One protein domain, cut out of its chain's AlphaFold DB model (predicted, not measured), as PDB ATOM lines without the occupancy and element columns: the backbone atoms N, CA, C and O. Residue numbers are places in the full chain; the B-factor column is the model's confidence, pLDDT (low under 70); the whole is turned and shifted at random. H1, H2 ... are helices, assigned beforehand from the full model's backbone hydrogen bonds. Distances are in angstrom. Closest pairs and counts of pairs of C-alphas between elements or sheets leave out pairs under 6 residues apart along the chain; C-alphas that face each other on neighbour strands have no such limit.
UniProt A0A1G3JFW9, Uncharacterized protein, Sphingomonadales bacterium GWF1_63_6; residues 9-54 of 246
ATOM      1  N   ALA A   9     -62.237   2.878  40.417       94.88
ATOM      2  CA  ALA A   9     -63.453   2.796  39.614       94.88
ATOM      3  C   ALA A   9     -63.189   3.167  38.145       94.88
ATOM      4  O   ALA A   9     -63.609   2.428  37.256       94.88
ATOM      5  N   ASP A  10     -62.415   4.225  37.901       94.19
ATOM      6  CA  ASP A  10     -62.061   4.680  36.554       94.19
ATOM      7  C   ASP A  10     -61.142   3.666  35.870       94.19
ATOM      8  O   ASP A  10     -61.399   3.223  34.752       94.19
ATOM      9  N   ILE A  11     -60.109   3.191  36.579       92.94
ATOM     10  CA  ILE A  11     -59.198   2.162  36.054       92.94
ATOM     11  C   ILE A  11     -59.969   0.878  35.719       92.94
ATOM     12  O   ILE A  11     -59.686   0.233  34.705       92.94
ATOM     13  N   ARG A  12     -60.957   0.489  36.541       93.31
ATOM     14  CA  ARG A  12     -61.767  -0.722  36.324       93.31
ATOM     15  C   ARG A  12     -62.462  -0.707  34.964       93.31
ATOM     16  O   ARG A  12     -62.518  -1.759  34.323       93.31
ATOM     17  N   GLN A  13     -62.946   0.460  34.546       95.69
ATOM     18  CA  GLN A  13     -63.677   0.669  33.295       95.69
ATOM     19  C   GLN A  13     -62.766   0.684  32.054       95.69
ATOM     20  O   GLN A  13     -63.264   0.595  30.936       95.69
ATOM     21  N   LEU A  14     -61.439   0.736  32.227       96.06
ATOM     22  CA  LEU A  14     -60.463   0.858  31.141       96.06
ATOM     23  C   LEU A  14     -59.687  -0.461  30.928       96.06
ATOM     24  O   LEU A  14     -58.575  -0.625  31.449       96.06
ATOM     25  N   PRO A  15     -60.213  -1.429  30.146       95.56
ATOM     26  CA  PRO A  15     -59.618  -2.764  30.016       95.56
ATOM     27  C   PRO A  15     -58.187  -2.741  29.459       95.56
ATOM     28  O   PRO A  15     -57.323  -3.470  29.953       95.56
ATOM     29  N   ILE A  16     -57.908  -1.862  28.492       96.44
ATOM     30  CA  ILE A  16     -56.569  -1.702  27.903       96.44
ATOM     31  C   ILE A  16     -55.584  -1.162  28.948       96.44
ATOM     32  O   ILE A  16     -54.475  -1.680  29.075       96.44
ATOM     33  N   VAL A  17     -55.988  -0.174  29.754       95.25
ATOM     34  CA  VAL A  17     -55.143   0.380  30.826       95.25
ATOM     35  C   VAL A  17     -54.812  -0.698  31.854       95.25
ATOM     36  O   VAL A  17     -53.648  -0.884  32.197       95.25
ATOM     37  N   ARG A  18     -55.801  -1.491  32.277       95.12
ATOM     38  CA  ARG A  18     -55.579  -2.618  33.198       95.12
ATOM     39  C   ARG A  18     -54.614  -3.652  32.634       95.12
ATOM     40  O   ARG A  18     -53.777  -4.174  33.366       95.12
ATOM     41  N   GLN A  19     -54.715  -3.960  31.342       95.75
ATOM     42  CA  GLN A  19     -53.759  -4.845  30.680       95.75
ATOM     43  C   GLN A  19     -52.341  -4.268  30.729       95.75
ATOM     44  O   GLN A  19     -51.414  -5.003  31.062       95.75
ATOM     45  N   ARG A  20     -52.169  -2.964  30.474       95.31
ATOM     46  CA  ARG A  20     -50.863  -2.299  30.592       95.31
ATOM     47  C   ARG A  20     -50.320  -2.330  32.019       95.31
ATOM     48  O   ARG A  20     -49.154  -2.663  32.190       95.31
ATOM     49  N   LEU A  21     -51.146  -2.081  33.034       95.12
ATOM     50  CA  LEU A  21     -50.726  -2.175  34.440       95.12
ATOM     51  C   LEU A  21     -50.245  -3.589  34.798       95.12
ATOM     52  O   LEU A  21     -49.193  -3.737  35.410       95.12
ATOM     53  N   ARG A  22     -50.951  -4.634  34.338       95.88
ATOM     54  CA  ARG A  22     -50.504  -6.029  34.510       95.88
ATOM     55  C   ARG A  22     -49.163  -6.300  33.829       95.88
ATOM     56  O   ARG A  22     -48.309  -6.946  34.423       95.88
ATOM     57  N   GLN A  23     -48.959  -5.780  32.617       95.75
ATOM     58  CA  GLN A  23     -47.672  -5.889  31.920       95.75
ATOM     59  C   GLN A  23     -46.549  -5.164  32.674       95.75
ATOM     60  O   GLN A  23     -45.447  -5.690  32.763       95.75
ATOM     61  N   VAL A  24     -46.822  -3.993  33.260       95.25
ATOM     62  CA  VAL A  24     -45.850  -3.273  34.098       95.25
ATOM     63  C   VAL A  24     -45.472  -4.098  35.328       95.25
ATOM     64  O   VAL A  24     -44.280  -4.238  35.596       95.25
ATOM     65  N   THR A  25     -46.442  -4.684  36.039       96.44
ATOM     66  CA  THR A  25     -46.172  -5.591  37.169       96.44
ATOM     67  C   THR A  25     -45.315  -6.779  36.733       96.44
ATOM     68  O   THR A  25     -44.271  -7.018  37.336       96.44
ATOM     69  N   ALA A  26     -45.702  -7.476  35.661       96.50
ATOM     70  CA  ALA A  26     -44.978  -8.640  35.155       96.50
ATOM     71  C   ALA A  26     -43.535  -8.291  34.752       96.50
ATOM     72  O   ALA A  26     -42.589  -8.979  35.131       96.50
ATOM     73  N   TYR A  27     -43.339  -7.170  34.049       95.75
ATOM     74  CA  TYR A  27     -42.006  -6.688  33.685       95.75
ATOM     75  C   TYR A  27     -41.166  -6.356  34.925       95.75
ATOM     76  O   TYR A  27     -40.011  -6.763  35.024       95.75
ATOM     77  N   ARG A  28     -41.752  -5.655  35.905       95.44
ATOM     78  CA  ARG A  28     -41.075  -5.284  37.158       95.44
ATOM     79  C   ARG A  28     -40.678  -6.498  38.006       95.44
ATOM     80  O   ARG A  28     -39.678  -6.415  38.720       95.44
ATOM     81  N   ARG A  29     -41.410  -7.612  37.880       96.44
ATOM     82  CA  ARG A  29     -41.111  -8.931  38.468       96.44
ATOM     83  C   ARG A  29     -40.160  -9.796  37.637       96.44
ATOM     84  O   ARG A  29     -39.778 -10.868  38.091       96.44
ATOM     85  N   GLY A  30     -39.750  -9.339  36.453       94.94
ATOM     86  CA  GLY A  30     -38.874 -10.097  35.555       94.94
ATOM     87  C   GLY A  30     -39.562 -11.256  34.827       94.94
ATOM     88  O   GLY A  30     -38.885 -12.122  34.284       94.94
ATOM     89  N   GLU A  31     -40.895 -11.288  34.799       95.94
ATOM     90  CA  GLU A  31     -41.680 -12.367  34.183       95.94
ATOM     91  C   GLU A  31     -41.709 -12.250  32.647       95.94
ATOM     92  O   GLU A  31     -41.771 -13.257  31.937       95.94
ATOM     93  N   ILE A  32     -41.627 -11.021  32.124       96.00
ATOM     94  CA  ILE A  32     -41.647 -10.704  30.686       96.00
ATOM     95  C   ILE A  32     -40.476  -9.795  30.297       96.00
ATOM     96  O   ILE A  32     -39.945  -9.056  31.132       96.00
ATOM     97  N   ALA A  33     -40.080  -9.822  29.021       94.69
ATOM     98  CA  ALA A  33     -39.068  -8.908  28.501       94.69
ATOM     99  C   ALA A  33     -39.586  -7.459  28.418       94.69
ATOM    100  O   ALA A  33     -40.788  -7.185  28.480       94.69
ATOM    101  N   ALA A  34     -38.662  -6.503  28.263       91.62
ATOM    102  CA  ALA A  34     -39.037  -5.123  27.969       91.62
ATOM    103  C   ALA A  34     -39.825  -5.056  26.650       91.62
ATOM    104  O   ALA A  34     -39.560  -5.814  25.716       91.62
ATOM    105  N   LEU A  35     -40.773  -4.121  26.555       89.69
ATOM    106  CA  LEU A  35     -41.611  -3.975  25.365       89.69
ATOM    107  C   LEU A  35     -40.751  -3.822  24.097       89.69
ATOM    108  O   LEU A  35     -39.884  -2.951  24.028       89.69
ATOM    109  N   GLY A  36     -41.009  -4.667  23.094       91.81
ATOM    110  CA  GLY A  36     -40.267  -4.677  21.829       91.81
ATOM    111  C   GLY A  36     -38.898  -5.365  21.894       91.81
ATOM    112  O   GLY A  36     -38.098  -5.206  20.973       91.81
ATOM    113  N   LYS A  37     -38.600  -6.102  22.969       93.69
ATOM    114  CA  LYS A  37     -37.394  -6.928  23.098       93.69
ATOM    115  C   LYS A  37     -37.746  -8.415  23.121       93.69
ATOM    116  O   LYS A  37     -38.859  -8.784  23.479       93.69
ATOM    117  N   ALA A  38     -36.786  -9.241  22.710       93.25
ATOM    118  CA  ALA A  38     -36.933 -10.692  22.656       93.25
ATOM    119  C   ALA A  38     -37.011 -11.300  24.068       93.25
ATOM    120  O   ALA A  38     -36.480 -10.723  25.022       93.25
ATOM    121  N   GLU A  39     -37.652 -12.456  24.213       91.31
ATOM    122  CA  GLU A  39     -37.892 -13.093  25.516       91.31
ATOM    123  C   GLU A  39     -36.591 -13.480  26.238       91.31
ATOM    124  O   GLU A  39     -36.516 -13.418  27.463       91.31
ATOM    125  N   GLU A  40     -35.530 -13.777  25.496       93.44
ATOM    126  CA  GLU A  40     -34.196 -14.095  26.013       93.44
ATOM    127  C   GLU A  40     -33.518 -12.879  26.667       93.44
ATOM    128  O   GLU A  40     -32.567 -13.025  27.430       93.44
ATOM    129  N   SER A  41     -34.007 -11.663  26.395       92.25
ATOM    130  CA  SER A  41     -33.480 -10.418  26.972       92.25
ATOM    131  C   SER A  41     -34.093 -10.048  28.328       92.25
ATOM    132  O   SER A  41     -33.836  -8.950  28.843       92.25
ATOM    133  N   LYS A  42     -34.915 -10.936  28.910       93.19
ATOM    134  CA  LYS A  42     -35.436 -10.784  30.273       93.19
ATOM    135  C   LYS A  42     -34.298 -10.513  31.245       93.19
ATOM    136  O   LYS A  42     -33.270 -11.183  31.243       93.19
ATOM    137  N   LYS A  43     -34.497  -9.506  32.091       89.31
ATOM    138  CA  LYS A  43     -33.530  -9.118  33.114       89.31
ATOM    139  C   LYS A  43     -33.998  -9.614  34.467       89.31
ATOM    140  O   LYS A  43     -35.172  -9.465  34.801       89.31
ATOM    141  N   THR A  44     -33.061 -10.104  35.268       93.50
ATOM    142  CA  THR A  44     -33.300 -10.323  36.694       93.50
ATOM    143  C   THR A  44     -33.662  -8.981  37.339       93.50
ATOM    144  O   THR A  44     -32.893  -8.020  37.209       93.50
ATOM    145  N   PRO A  45     -34.828  -8.863  37.992       93.06
ATOM    146  CA  PRO A  45     -35.259  -7.601  38.567       93.06
ATOM    147  C   PRO A  45     -34.421  -7.276  39.808       93.06
ATOM    148  O   PRO A  45     -34.163  -8.129  40.654       93.06
ATOM    149  N   GLY A  46     -34.004  -6.017  39.933       93.56
ATOM    150  CA  GLY A  46     -33.406  -5.518  41.173       93.56
ATOM    151  C   GLY A  46     -34.462  -5.280  42.261       93.56
ATOM    152  O   GLY A  46     -35.652  -5.169  41.966       93.56
ATOM    153  N   LEU A  47     -34.017  -5.101  43.510       93.88
ATOM    154  CA  LEU A  47     -34.891  -4.881  44.678       93.88
ATOM    155  C   LEU A  47     -35.892  -3.730  44.488       93.88
ATOM    156  O   LEU A  47     -37.069  -3.870  44.802       93.88
ATOM    157  N   SER A  48     -35.439  -2.608  43.921       91.12
ATOM    158  CA  SER A  48     -36.302  -1.451  43.629       91.12
ATOM    159  C   SER A  48     -37.387  -1.786  42.593       91.12
ATOM    160  O   SER A  48     -38.543  -1.407  42.766       91.12
ATOM    161  N   SER A  49     -37.047  -2.550  41.547       92.62
ATOM    162  CA  SER A  49     -38.012  -2.972  40.523       92.62
ATOM    163  C   SER A  49     -39.095  -3.862  41.129       92.62
ATOM    164  O   SER A  49     -40.274  -3.630  40.875       92.62
ATOM    165  N   LEU A  50     -38.702  -4.818  41.978       95.12
ATOM    166  CA  LEU A  50     -39.636  -5.696  42.684       95.12
ATOM    167  C   LEU A  50     -40.583  -4.909  43.592       95.12
ATOM    168  O   LEU A  50     -41.790  -5.090  43.490       95.12
ATOM    169  N   ALA A  51     -40.059  -3.987  44.404       93.56
ATOM    170  CA  ALA A  51     -40.885  -3.153  45.281       93.56
ATOM    171  C   ALA A  51     -41.905  -2.306  44.496       93.56
ATOM    172  O   ALA A  51     -43.046  -2.133  44.910       93.56
ATOM    173  N   LEU A  52     -41.523  -1.809  43.316       93.25
ATOM    174  CA  LEU A  52     -42.423  -1.051  42.447       93.25
ATOM    175  C   LEU A  52     -43.458  -1.926  41.732       93.25
ATOM    176  O   LEU A  52     -44.395  -1.389  41.138       93.25
ATOM    177  N   ALA A  53     -43.318  -3.253  41.722       94.75
ATOM    178  CA  ALA A  53     -44.306  -4.130  41.096       94.75
ATOM    179  C   ALA A  53     -45.683  -4.034  41.780       94.75
ATOM    180  O   ALA A  53     -46.700  -4.227  41.107       94.75
ATOM    181  N   ASP A  54     -45.699  -3.675  43.067       93.69
ATOM    182  CA  ASP A  54     -46.903  -3.507  43.886       93.69
ATOM    183  C   ASP A  54     -47.624  -2.171  43.623       93.69
ATOM    184  O   ASP A  54     -48.803  -2.021  43.935       93.69
TER     185      ASP A  54
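Overview. This is residues 9 to 54 of the 246 residues of an uncharacterized protein of Sphingomonadales bacterium GWF1_63_6 (UniProt A0A1G3JFW9). One long helix, H2, makes a loose, thin model; short H1 makes a corner at its first end, and past its last end a wide loop, residues 29 to 46, swings out to one side and comes back to bring short H3 near the last turn of H2 on the other side, running opposite ways. H2 and H3 make a helical hairpin with a long loop, and residues 12 to 20, of which 15 to 20 belong to H2, stick out free of the rest. The printed part has 46 residues with three named helices, in the order H1, H2, H3, and no named strand; its class is all helix. It is loose, with a radius of gyration of the C-alphas of 11.9 A, and only just flat, spanning 34 by 23 by 10 A.

Arrangement. H1, residues 9 to 13, and H2, residues 15 to 28, only just touch, and only at the corner by their link, with 3 pairs of C-alphas within 8 A. Their closest C-alphas are those of Ile 11 and Arg 18, 6.6 A apart, and H2 touches H1 with residues 17 to 18 alone. H3, residues 47 to 52, touches H2 where the closest C-alphas, those of Arg 28 and Ser 49, are 5.1 A apart. H2 touches H3 with residues 25 to 28 alone. The lines of H2 and H3 stand at a shallow tilt of 13 degrees, and the two run opposite ways as a helical hairpin. H1 and H3 are apart. In H1, H2 and H3 every O i to N i+4 pair is within hydrogen-bond range.

Along the chain. H1 begins at C-alpha 9, at (-63.453, 2.796, 39.614), and ends at residue 13. H2, residues 15 to 28, is the longest helix, 20.0 A from first to last C-alpha, and its C-alpha 28 stands at (-41.075, -5.284, 37.158). H1 measures 6.7 A and H3 8.7 A in the same way. Between H2 and H3 the loop passes Glu 40, with its C-alpha at (-34.196, -14.095, 26.013). H3, residues 47 to 52, ends with C-alpha 52 at (-42.423, -1.051, 42.447).

Size, cuts and confidence. The two C-alphas farthest apart are those of Ala 9 and Glu 40, at 36.4 A, while the first and last printed C-alphas, those of Ala 9 and Asp 54, are 18.2 A apart. The link from H1 to H2 is tight, with 1 residue between them. The link from H2 to H3 is long, with 18 residues whose C-alphas lie 7 to 16 A from the mean of all C-alphas. The printed part has no cut. Its mean pLDDT is 94.2, and no printed residue is under 70.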